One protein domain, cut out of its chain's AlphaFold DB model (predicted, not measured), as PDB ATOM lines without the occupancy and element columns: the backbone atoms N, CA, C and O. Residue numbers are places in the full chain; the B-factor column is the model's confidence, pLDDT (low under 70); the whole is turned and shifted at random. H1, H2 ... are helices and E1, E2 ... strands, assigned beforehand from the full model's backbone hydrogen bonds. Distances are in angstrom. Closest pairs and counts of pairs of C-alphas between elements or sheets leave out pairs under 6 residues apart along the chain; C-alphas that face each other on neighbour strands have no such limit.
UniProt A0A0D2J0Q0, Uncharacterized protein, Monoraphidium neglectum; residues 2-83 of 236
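AT A GLANCE: This is residues 2 to 83 of the 236 residues of an uncharacterized protein of Monoraphidium neglectum (UniProt A0A0D2J0Q0). Three helices, H1, H2 and H3, form a small up-and-down bundle, their centres making a triangle, with the strand hairpin E1 E2 at its side next to H2, away from H3. The fourth helix, H4, lies at one end of the bundle, past the last residue of H3 and turned steeply away from its line. The printed part has 82 residues, with two named strands followed by four named helices, in the order E1, E2, H1, H2, H3, H4. The two strands make one antiparallel sheet, and the class is mostly helix. The whole is compact, with a radius of gyration of the C-alphas of 12.5 A and spans of 37, 28 and 19 A.

IN THESE COORDINATES: The printed part begins at Gly 2. E1 is residues 8 to 11, 10.0 A from first to last C-alpha, with C-alpha 8 at (-41.622, -27.327, 13.714). E2 follows as residues 17 to 20, 9.4 A long. H1 is residues 26 to 35, 14.1 A long. H2, the longest helix, is residues 40 to 52, 18.6 A long, beginning with C-alpha 40 at (-46.472, -38.055, 6.177). H3 is residues 56 to 65, 14.3 A long. H4 is residues 69 to 79, 15.3 A long, and ends with C-alpha 79 at (-40.442, -46.129, 2.406).

HOW THE PARTS SIT: In the bundle H1 H2 H3, each helix runs against the one before it. H2 and H3 are a helical hairpin and touch, opposite ways at a shallow tilt of 15 degrees; their closest C-alphas, of Ala 47 and Tyr 59, are 4.7 A apart. H1 and H3 touch, the same way at a shallow tilt of 29 degrees, closest at the C-alphas of Val 26 and Gln 58, 5.7 A. H1 and H2 are close but not clearly touching, closest at the C-alphas of Leu 33 and Trp 43, 7.8 A. E1 and E2 are a hairpin of antiparallel neighbours, at 149 degrees between their directions; N 18 and O 10, at 2.9 A, and N 10 and O 18, at 3.1 A, are within hydrogen-bond range. The closest C-alphas of E1 and H2, of Val 10 and His 42, are 6.7 A apart. H3 and H4 are close but not clearly touching, closest at the C-alphas of Ser 65 and Phe 71, 8.0 A, with a steep tilt of 68 degrees, only just short of about perpendicular. H2 and H4 are apart. In H1, H2, H3 and H4 every O i to N i+4 pair is within hydrogen-bond range.

THE WHOLE: The two C-alphas farthest apart, of Gly 2 and Asp 77, are 38.0 A from each other. The printed part has no cut, and the five links between named elements are tight. Mean pLDDT of the printed part is 85.3; residues 2 to 8 and 12 to 21 of this predicted model are under 70.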
ATOM      1  N   GLY A   2     -43.810 -19.839  24.982       35.84
ATOM      2  CA  GLY A   2     -44.018 -20.103  23.569       35.84
ATOM      3  C   GLY A   2     -45.113 -21.134  23.345       35.84
ATOM      4  O   GLY A   2     -45.228 -22.083  24.126       35.84
ATOM      5  N   THR A   3     -45.946 -20.949  22.324       41.72
ATOM      6  CA  THR A   3     -46.875 -22.019  21.934       41.72
ATOM      7  C   THR A   3     -46.060 -23.238  21.475       41.72
ATOM      8  O   THR A   3     -44.982 -23.062  20.907       41.72
ATOM      9  N   PRO A   4     -46.522 -24.487  21.675       47.28
ATOM     10  CA  PRO A   4     -45.763 -25.688  21.292       47.28
ATOM     11  C   PRO A   4     -45.475 -25.807  19.778       47.28
ATOM     12  O   PRO A   4     -44.822 -26.757  19.357       47.28
ATOM     13  N   TYR A   5     -45.948 -24.854  18.971       46.53
ATOM     14  CA  TYR A   5     -45.793 -24.782  17.520       46.53
ATOM     15  C   TYR A   5     -44.662 -23.848  17.060       46.53
ATOM     16  O   TYR A   5     -44.465 -23.711  15.860       46.53
ATOM     17  N   GLU A   6     -43.932 -23.199  17.975       51.22
ATOM     18  CA  GLU A   6     -42.990 -22.121  17.624       51.22
ATOM     19  C   GLU A   6     -41.751 -22.554  16.830       51.22
ATOM     20  O   GLU A   6     -41.098 -21.684  16.271       51.22
ATOM     21  N   GLN A   7     -41.441 -23.854  16.722       59.81
ATOM     22  CA  GLN A   7     -40.391 -24.370  15.827       59.81
ATOM     23  C   GLN A   7     -40.706 -25.809  15.390       59.81
ATOM     24  O   GLN A   7     -40.240 -26.769  16.010       59.81
ATOM     25  N   ILE A   8     -41.495 -25.994  14.326       65.56
ATOM     26  CA  ILE A   8     -41.622 -27.327  13.714       65.56
ATOM     27  C   ILE A   8     -40.332 -27.606  12.950       65.56
ATOM     28  O   ILE A   8     -39.943 -26.829  12.079       65.56
ATOM     29  N   ARG A   9     -39.663 -28.705  13.311       70.44
ATOM     30  CA  ARG A   9     -38.442 -29.172  12.655       70.44
ATOM     31  C   ARG A   9     -38.763 -30.372  11.789       70.44
ATOM     32  O   ARG A   9     -39.187 -31.401  12.311       70.44
ATOM     33  N   VAL A  10     -38.549 -30.234  10.489       73.12
ATOM     34  CA  VAL A  10     -38.773 -31.314   9.528       73.12
ATOM     35  C   VAL A  10     -37.422 -31.900   9.117       73.12
ATOM     36  O   VAL A  10     -36.530 -31.121   8.773       73.12
ATOM     37  N   PRO A  11     -37.233 -33.228   9.181       72.00
ATOM     38  CA  PRO A  11     -36.001 -33.854   8.719       72.00
ATOM     39  C   PRO A  11     -35.907 -33.776   7.190       72.00
ATOM     40  O   PRO A  11     -36.809 -34.245   6.499       72.00
ATOM     41  N   ALA A  12     -34.819 -33.194   6.690       69.75
ATOM     42  CA  ALA A  12     -34.434 -33.198   5.282       69.75
ATOM     43  C   ALA A  12     -33.567 -34.427   4.947       69.75
ATOM     44  O   ALA A  12     -33.022 -35.081   5.847       69.75
ATOM     45  N   GLN A  13     -33.419 -34.748   3.659       69.44
ATOM     46  CA  GLN A  13     -32.664 -35.931   3.211       69.44
ATOM     47  C   GLN A  13     -31.174 -35.855   3.561       69.44
ATOM     48  O   GLN A  13     -30.539 -36.877   3.820       69.44
ATOM     49  N   ASP A  14     -30.620 -34.646   3.595       68.00
ATOM     50  CA  ASP A  14     -29.232 -34.369   3.964       68.00
ATOM     51  C   ASP A  14     -28.999 -34.344   5.491       68.00
ATOM     52  O   ASP A  14     -27.876 -34.129   5.950       68.00
ATOM     53  N   GLY A  15     -30.046 -34.588   6.290       65.56
ATOM     54  CA  GLY A  15     -30.009 -34.541   7.751       65.56
ATOM     55  C   GLY A  15     -30.192 -33.139   8.340       65.56
ATOM     56  O   GLY A  15     -30.174 -32.991   9.567       65.56
ATOM     57  N   THR A  16     -30.398 -32.116   7.507       64.31
ATOM     58  CA  THR A  16     -30.741 -30.765   7.954       64.31
ATOM     59  C   THR A  16     -32.147 -30.751   8.563       64.31
ATOM     60  O   THR A  16     -33.038 -31.501   8.168       64.31
ATOM     61  N   LEU A  17     -32.362 -29.899   9.568       68.44
ATOM     62  CA  LEU A  17     -33.688 -29.657  10.136       68.44
ATOM     63  C   LEU A  17     -34.238 -28.356   9.561       68.44
ATOM     64  O   LEU A  17     -33.709 -27.283   9.851       68.44
ATOM     65  N   LEU A  18     -35.315 -28.444   8.784       64.75
ATOM     66  CA  LEU A  18     -36.023 -27.265   8.295       64.75
ATOM     67  C   LEU A  18     -36.803 -26.649   9.458       64.75
ATOM     68  O   LEU A  18     -37.678 -27.309  10.018       64.75
ATOM     69  N   GLN A  19     -36.466 -25.416   9.844       66.31
ATOM     70  CA  GLN A  19     -37.223 -24.645  10.833       66.31
ATOM     71  C   GLN A  19     -38.365 -23.916  10.138       66.31
ATOM     72  O   GLN A  19     -38.133 -23.107   9.241       66.31
ATOM     73  N   ILE A  20     -39.596 -24.202  10.551       64.69
ATOM     74  CA  ILE A  20     -40.778 -23.524  10.023       64.69
ATOM     75  C   ILE A  20     -41.339 -22.618  11.118       64.69
ATOM     76  O   ILE A  20     -42.291 -22.961  11.814       64.69
ATOM     77  N   ASP A  21     -40.695 -21.462  11.280       61.94
ATOM     78  CA  ASP A  21     -41.074 -20.429  12.255       61.94
ATOM     79  C   ASP A  21     -42.329 -19.666  11.787       61.94
ATOM     80  O   ASP A  21     -43.180 -19.245  12.575       61.94
ATOM     81  N   HIS A  22     -42.485 -19.559  10.463       71.44
ATOM     82  CA  HIS A  22     -43.675 -19.076   9.776       71.44
ATOM     83  C   HIS A  22     -43.992 -20.037   8.635       71.44
ATOM     84  O   HIS A  22     -43.181 -20.216   7.728       71.44
ATOM     85  N   LEU A  23     -45.162 -20.675   8.687       77.69
ATOM     86  CA  LEU A  23     -45.581 -21.579   7.619       77.69
ATOM     87  C   LEU A  23     -45.695 -20.789   6.306       77.69
ATOM     88  O   LEU A  23     -46.419 -19.780   6.299       77.69
ATOM     89  N   PRO A  24     -45.012 -21.222   5.230       84.50
ATOM     90  CA  PRO A  24     -45.000 -20.510   3.957       84.50
ATOM     91  C   PRO A  24     -46.373 -20.581   3.261       84.50
ATOM     92  O   PRO A  24     -47.411 -20.848   3.886       84.50
ATOM     93  N   ASP A  25     -46.421 -20.277   1.966       89.12
ATOM     94  CA  ASP A  25     -47.565 -20.706   1.172       89.12
ATOM     95  C   ASP A  25     -47.640 -22.241   1.147       89.12
ATOM     96  O   ASP A  25     -46.632 -22.943   1.279       89.12
ATOM     97  N   VAL A  26     -48.851 -22.782   1.024       93.00
ATOM     98  CA  VAL A  26     -49.046 -24.232   1.054       93.00
ATOM     99  C   VAL A  26     -48.415 -24.920  -0.157       93.00
ATOM    100  O   VAL A  26     -47.897 -26.018   0.009       93.00
ATOM    101  N   GLN A  27     -48.370 -24.276  -1.326       93.94
ATOM    102  CA  GLN A  27     -47.761 -24.864  -2.524       93.94
ATOM    103  C   GLN A  27     -46.237 -24.943  -2.417       93.94
ATOM    104  O   GLN A  27     -45.635 -25.957  -2.779       93.94
ATOM    105  N   ASP A  28     -45.617 -23.910  -1.843       90.56
ATOM    106  CA  ASP A  28     -44.185 -23.919  -1.540       90.56
ATOM    107  C   ASP A  28     -43.863 -25.026  -0.531       90.56
ATOM    108  O   ASP A  28     -42.907 -25.781  -0.708       90.56
ATOM    109  N   LEU A  29     -44.696 -25.166   0.508       90.62
ATOM    110  CA  LEU A  29     -44.515 -26.213   1.506       90.62
ATOM    111  C   LEU A  29     -44.634 -27.609   0.892       90.62
ATOM    112  O   LEU A  29     -43.770 -28.441   1.139       90.62
ATOM    113  N   VAL A  30     -45.680 -27.865   0.101       93.81
ATOM    114  CA  VAL A  30     -45.883 -29.151  -0.586       93.81
ATOM    115  C   VAL A  30     -44.659 -29.488  -1.432       93.81
ATOM    116  O   VAL A  30     -44.099 -30.570  -1.272       93.81
ATOM    117  N   SER A  31     -44.173 -28.530  -2.225       91.88
ATOM    118  CA  SER A  31     -42.996 -28.713  -3.081       91.88
ATOM    119  C   SER A  31     -41.754 -29.125  -2.281       91.88
ATOM    120  O   SER A  31     -41.048 -30.050  -2.672       91.88
ATOM    121  N   ILE A  32     -41.508 -28.474  -1.135       89.50
ATOM    122  CA  ILE A  32     -40.386 -28.794  -0.238       89.50
ATOM    123  C   ILE A  32     -40.546 -30.191   0.373       89.50
ATOM    124  O   ILE A  32     -39.598 -30.972   0.419       89.50
ATOM    125  N   LEU A  33     -41.739 -30.513   0.877       91.19
ATOM    126  CA  LEU A  33     -41.980 -31.788   1.548       91.19
ATOM    127  C   LEU A  33     -41.872 -32.973   0.578       91.19
ATOM    128  O   LEU A  33     -41.387 -34.037   0.966       91.19
ATOM    129  N   GLU A  34     -42.307 -32.789  -0.668       92.56
ATOM    130  CA  GLU A  34     -42.159 -33.770  -1.742       92.56
ATOM    131  C   GLU A  34     -40.696 -33.941  -2.151       92.56
ATOM    132  O   GLU A  34     -40.211 -35.074  -2.197       92.56
ATOM    133  N   SER A  35     -39.968 -32.841  -2.393       89.81
ATOM    134  CA  SER A  35     -38.563 -32.906  -2.818       89.81
ATOM    135  C   SER A  35     -37.676 -33.573  -1.771       89.81
ATOM    136  O   SER A  35     -36.800 -34.367  -2.110       89.81
ATOM    137  N   GLU A  36     -37.942 -33.301  -0.495       89.25
ATOM    138  CA  GLU A  36     -37.214 -33.875   0.636       89.25
ATOM    139  C   GLU A  36     -37.749 -35.253   1.068       89.25
ATOM    140  O   GLU A  36     -37.254 -35.833   2.033       89.25
ATOM    141  N   ALA A  37     -38.725 -35.828   0.353       89.62
ATOM    142  CA  ALA A  37     -39.364 -37.106   0.687       89.62
ATOM    143  C   ALA A  37     -39.770 -37.204   2.172       89.62
ATOM    144  O   ALA A  37     -39.538 -38.211   2.845       89.62
ATOM    145  N   VAL A  38     -40.358 -36.136   2.712       90.38
ATOM    146  CA  VAL A  38     -40.661 -36.036   4.140       90.38
ATOM    147  C   VAL A  38     -41.769 -37.026   4.527       90.38
ATOM    148  O   VAL A  38     -42.830 -37.027   3.896       90.38
ATOM    149  N   PRO A  39     -41.611 -37.815   5.614       91.19
ATOM    150  CA  PRO A  39     -42.660 -38.717   6.084       91.19
ATOM    151  C   PRO A  39     -43.976 -37.991   6.401       91.19
ATOM    152  O   PRO A  39     -43.970 -36.970   7.093       91.19
ATOM    153  N   LEU A  40     -45.106 -38.585   5.998       93.81
ATOM    154  CA  LEU A  40     -46.472 -38.055   6.177       93.81
ATOM    155  C   LEU A  40     -46.829 -37.645   7.612       93.81
ATOM    156  O   LEU A  40     -47.681 -36.782   7.807       93.81
ATOM    157  N   GLN A  41     -46.172 -38.208   8.627       91.75
ATOM    158  CA  GLN A  41     -46.360 -37.768  10.009       91.75
ATOM    159  C   GLN A  41     -46.094 -36.257  10.173       91.75
ATOM    160  O   GLN A  41     -46.861 -35.571  10.843       91.75
ATOM    161  N   HIS A  42     -45.066 -35.715   9.513       91.12
ATOM    162  CA  HIS A  42     -44.735 -34.288   9.600       91.12
ATOM    163  C   HIS A  42     -45.717 -33.420   8.808       91.12
ATOM    164  O   HIS A  42     -46.023 -32.307   9.226       91.12
ATOM    165  N   TRP A  43     -46.271 -33.940   7.706       94.31
ATOM    166  CA  TRP A  43     -47.334 -33.263   6.961       94.31
ATOM    167  C   TRP A  43     -48.544 -32.994   7.861       94.31
ATOM    168  O   TRP A  43     -49.116 -31.907   7.826       94.31
ATOM    169  N   TRP A  44     -48.895 -33.950   8.728       93.81
ATOM    170  CA  TRP A  44     -49.992 -33.806   9.686       93.81
ATOM    171  C   TRP A  44     -49.699 -32.728  10.731       93.81
ATOM    172  O   TRP A  44     -50.564 -31.909  11.048       93.81
ATOM    173  N   ASP A  45     -48.479 -32.709  11.266       90.50
ATOM    174  CA  ASP A  45     -48.062 -31.709  12.251       90.50
ATOM    175  C   ASP A  45     -48.100 -30.290  11.665       90.50
ATOM    176  O   ASP A  45     -48.628 -29.374  12.303       90.50
ATOM    177  N   LEU A  46     -47.649 -30.129  10.419       91.75
ATOM    178  CA  LEU A  46     -47.695 -28.865   9.683       91.75
ATOM    179  C   LEU A  46     -49.121 -28.443   9.327       91.75
ATOM    180  O   LEU A  46     -49.480 -27.278   9.502       91.75
ATOM    181  N   ALA A  47     -49.967 -29.385   8.907       93.88
ATOM    182  CA  ALA A  47     -51.379 -29.119   8.658       93.88
ATOM    183  C   ALA A  47     -52.051 -28.582   9.931       93.88
ATOM    184  O   ALA A  47     -52.703 -27.534   9.912       93.88
ATOM    185  N   ARG A  48     -51.848 -29.245  11.077       90.62
ATOM    186  CA  ARG A  48     -52.390 -28.771  12.362       90.62
ATOM    187  C   ARG A  48     -51.872 -27.389  12.745       90.62
ATOM    188  O   ARG A  48     -52.618 -26.624  13.353       90.62
ATOM    189  N   ALA A  49     -50.639 -27.054  12.380       88.88
ATOM    190  CA  ALA A  49     -50.089 -25.728  12.614       88.88
ATOM    191  C   ALA A  49     -50.749 -24.650  11.731       88.88
ATOM    192  O   ALA A  49     -51.051 -23.574  12.245       88.88
ATOM    193  N   TYR A  50     -51.096 -24.943  10.467       91.94
ATOM    194  CA  TYR A  50     -51.949 -24.044   9.671       91.94
ATOM    195  C   TYR A  50     -53.302 -23.824  10.351       91.94
ATOM    196  O   TYR A  50     -53.747 -22.686  10.515       91.94
ATOM    197  N   LEU A  51     -53.941 -24.903  10.805       90.75
ATOM    198  CA  LEU A  51     -55.243 -24.815  11.460       90.75
ATOM    199  C   LEU A  51     -55.185 -23.992  12.759       90.75
ATOM    200  O   LEU A  51     -56.073 -23.178  13.001       90.75
ATOM    201  N   ALA A  52     -54.124 -24.144  13.557       88.25
ATOM    202  CA  ALA A  52     -53.900 -23.361  14.776       88.25
ATOM    203  C   ALA A  52     -53.743 -21.851  14.506       88.25
ATOM    204  O   ALA A  52     -54.062 -21.039  15.371       88.25
ATOM    205  N   GLN A  53     -53.306 -21.469  13.302       87.88
ATOM    206  CA  GLN A  53     -53.216 -20.078  12.839       87.88
ATOM    207  C   GLN A  53     -54.514 -19.579  12.172       87.88
ATOM    208  O   GLN A  53     -54.530 -18.500  11.583       87.88
ATOM    209  N   GLY A  54     -55.600 -20.361  12.204       90.06
ATOM    210  CA  GLY A  54     -56.861 -20.037  11.525       90.06
ATOM    211  C   GLY A  54     -56.819 -20.211  10.001       90.06
ATOM    212  O   GLY A  54     -57.782 -19.874   9.314       90.06
ATOM    213  N   ARG A  55     -55.732 -20.770   9.453       93.12
ATOM    214  CA  ARG A  55     -55.507 -20.982   8.014       93.12
ATOM    215  C   ARG A  55     -56.132 -22.306   7.552       93.12
ATOM    216  O   ARG A  55     -55.446 -23.242   7.149       93.12
ATOM    217  N   ALA A  56     -57.460 -22.407   7.658       94.50
ATOM    218  CA  ALA A  56     -58.201 -23.646   7.385       94.50
ATOM    219  C   ALA A  56     -58.132 -24.099   5.913       94.50
ATOM    220  O   ALA A  56     -58.128 -25.299   5.646       94.50
ATOM    221  N   GLN A  57     -58.044 -23.152   4.977       96.06
ATOM    222  CA  GLN A  57     -57.886 -23.425   3.547       96.06
ATOM    223  C   GLN A  57     -56.564 -24.170   3.284       96.06
ATOM    224  O   GLN A  57     -56.569 -25.263   2.731       96.06
ATOM    225  N   GLN A  58     -55.446 -23.635   3.784       95.81
ATOM    226  CA  GLN A  58     -54.118 -24.242   3.642       95.81
ATOM    227  C   GLN A  58     -54.007 -25.581   4.374       95.81
ATOM    228  O   GLN A  58     -53.356 -26.499   3.883       95.81
ATOM    229  N   TYR A  59     -54.673 -25.724   5.525       96.25
ATOM    230  CA  TYR A  59     -54.821 -27.020   6.187       96.25
ATOM    231  C   TYR A  59     -55.444 -28.058   5.242       96.25
ATOM    232  O   TYR A  59     -54.890 -29.141   5.084       96.25
ATOM    233  N   LEU A  60     -56.568 -27.734   4.593       97.69
ATOM    234  CA  LEU A  60     -57.242 -28.664   3.685       97.69
ATOM    235  C   LEU A  60     -56.422 -28.959   2.434       97.69
ATOM    236  O   LEU A  60     -56.339 -30.122   2.051       97.69
ATOM    237  N   GLU A  61     -55.827 -27.936   1.826       97.81
ATOM    238  CA  GLU A  61     -54.989 -28.089   0.634       97.81
ATOM    239  C   GLU A  61     -53.801 -29.010   0.930       97.81
ATOM    240  O   GLU A  61     -53.594 -29.978   0.204       97.81
ATOM    241  N   LEU A  62     -53.113 -28.825   2.063       97.56
ATOM    242  CA  LEU A  62     -52.007 -29.702   2.455       97.56
ATOM    243  C   LEU A  62     -52.461 -31.152   2.676       97.56
ATOM    244  O   LEU A  62     -51.799 -32.086   2.223       97.56
ATOM    245  N   LEU A  63     -53.600 -31.360   3.350       98.19
ATOM    246  CA  LEU A  63     -54.151 -32.705   3.539       98.19
ATOM    247  C   LEU A  63     -54.552 -33.353   2.210       98.19
ATOM    248  O   LEU A  63     -54.368 -34.555   2.044       98.19
ATOM    249  N   GLN A  64     -55.101 -32.585   1.268       97.94
ATOM    250  CA  GLN A  64     -55.480 -33.082  -0.052       97.94
ATOM    251  C   GLN A  64     -54.255 -33.458  -0.884       97.94
ATOM    252  O   GLN A  64     -54.234 -34.571  -1.404       97.94
ATOM    253  N   SER A  65     -53.227 -32.606  -0.932       97.75
ATOM    254  CA  SER A  65     -51.956 -32.914  -1.602       97.75
ATOM    255  C   SER A  65     -51.306 -34.167  -1.017       97.75
ATOM    256  O   SER A  65     -50.901 -35.059  -1.751       97.75
ATOM    257  N   SER A  66     -51.323 -34.314   0.313       97.06
ATOM    258  CA  SER A  66     -50.776 -35.504   0.982       97.06
ATOM    259  C   SER A  66     -51.516 -36.814   0.662       97.06
ATOM    260  O   SER A  66     -51.018 -37.897   0.963       97.06
ATOM    261  N   LEU A  67     -52.722 -36.719   0.094       97.88
ATOM    262  CA  LEU A  67     -53.582 -37.842  -0.271       97.88
ATOM    263  C   LEU A  67     -53.653 -38.070  -1.786       97.88
ATOM    264  O   LEU A  67     -54.466 -38.886  -2.231       97.88
ATOM    265  N   ASP A  68     -52.836 -37.367  -2.572       97.19
ATOM    266  CA  ASP A  68     -52.744 -37.611  -4.005       97.19
ATOM    267  C   ASP A  68     -52.305 -39.070  -4.280       97.19
ATOM    268  O   ASP A  68     -51.352 -39.555  -3.659       97.19
ATOM    269  N   PRO A  69     -52.995 -39.821  -5.164       97.06
ATOM    270  CA  PRO A  69     -52.680 -41.229  -5.401       97.06
ATOM    271  C   PRO A  69     -51.280 -41.484  -5.968       97.06
ATOM    272  O   PRO A  69     -50.683 -42.516  -5.645       97.06
ATOM    273  N   GLU A  70     -50.762 -40.592  -6.818       96.50
ATOM    274  CA  GLU A  70     -49.426 -40.735  -7.401       96.50
ATOM    275  C   GLU A  70     -48.364 -40.454  -6.339       96.50
ATOM    276  O   GLU A  70     -47.432 -41.251  -6.176       96.50
ATOM    277  N   PHE A  71     -48.565 -39.401  -5.541       96.12
ATOM    278  CA  PHE A  71     -47.720 -39.094  -4.389       96.12
ATOM    279  C   PHE A  71     -47.699 -40.241  -3.371       96.12
ATOM    280  O   PHE A  71     -46.628 -40.726  -3.003       96.12
ATOM    281  N   LEU A  72     -48.863 -40.748  -2.950       97.00
ATOM    282  CA  LEU A  72     -48.949 -41.847  -1.982       97.00
ATOM    283  C   LEU A  72     -48.252 -43.114  -2.480       97.00
ATOM    284  O   LEU A  72     -47.614 -43.813  -1.689       97.00
ATOM    285  N   LYS A  73     -48.342 -43.402  -3.782       96.75
ATOM    286  CA  LYS A  73     -47.613 -44.513  -4.391       96.75
ATOM    287  C   LYS A  73     -46.101 -44.288  -4.320       96.75
ATOM    288  O   LYS A  73     -45.385 -45.202  -3.920       96.75
ATOM    289  N   ALA A  74     -45.620 -43.086  -4.638       95.81
ATOM    290  CA  ALA A  74     -44.201 -42.746  -4.529       95.81
ATOM    291  C   ALA A  74     -43.687 -42.865  -3.083       95.81
ATOM    292  O   ALA A  74     -42.612 -43.418  -2.854       95.81
ATOM    293  N   VAL A  75     -44.474 -42.422  -2.098       95.50
ATOM    294  CA  VAL A  75     -44.166 -42.574  -0.666       95.50
ATOM    295  C   VAL A  75     -44.092 -44.054  -0.273       95.50
ATOM    296  O   VAL A  75     -43.130 -44.469   0.376       95.50
ATOM    297  N   GLU A  76     -45.070 -44.869  -0.676       96.56
ATOM    298  CA  GLU A  76     -45.079 -46.313  -0.405       96.56
ATOM    299  C   GLU A  76     -43.870 -47.017  -1.045       96.56
ATOM    300  O   GLU A  76     -43.209 -47.829  -0.391       96.56
ATOM    301  N   ASP A  77     -43.526 -46.649  -2.281       96.12
ATOM    302  CA  ASP A  77     -42.369 -47.173  -3.004       96.12
ATOM    303  C   ASP A  77     -41.042 -46.740  -2.364       96.12
ATOM    304  O   ASP A  77     -40.104 -47.542  -2.314       96.12
ATOM    305  N   PHE A  78     -40.943 -45.512  -1.855       94.75
ATOM    306  CA  PHE A  78     -39.736 -44.992  -1.209       94.75
ATOM    307  C   PHE A  78     -39.513 -45.626   0.170       94.75
ATOM    308  O   PHE A  78     -38.454 -46.199   0.429       94.75
ATOM    309  N   PHE A  79     -40.530 -45.604   1.037       94.12
ATOM    310  CA  PHE A  79     -40.442 -46.129   2.406       94.12
ATOM    311  C   PHE A  79     -40.684 -47.640   2.513       94.12
ATOM    312  O   PHE A  79     -40.574 -48.203   3.605       94.12
ATOM    313  N   LYS A  80     -41.017 -48.308   1.400       96.75
ATOM    314  CA  LYS A  80     -41.337 -49.748   1.328       96.75
ATOM    315  C   LYS A  80     -42.459 -50.164   2.282       96.75
ATOM    316  O   LYS A  80     -42.500 -51.299   2.759       96.75
ATOM    317  N   ARG A  81     -43.359 -49.230   2.585       95.44
ATOM    318  CA  ARG A  81     -44.472 -49.413   3.514       95.44
ATOM    319  C   ARG A  81     -45.567 -48.406   3.210       95.44
ATOM    320  O   ARG A  81     -45.309 -47.207   3.178       95.44
ATOM    321  N   ARG A  82     -46.805 -48.893   3.129       95.81
ATOM    322  CA  ARG A  82     -47.987 -48.036   3.095       95.81
ATOM    323  C   ARG A  82     -48.173 -47.317   4.444       95.81
ATOM    324  O   ARG A  82     -48.299 -47.988   5.478       95.81
ATOM    325  N   PRO A  83     -48.204 -45.978   4.475       96.38
ATOM    326  CA  PRO A  83     -48.381 -45.185   5.692       96.38
ATOM    327  C   PRO A  83     -49.869 -45.087   6.080       96.38
ATOM    328  O   PRO A  83     -50.438 -44.005   6.197       96.38
TER     329      PRO A  83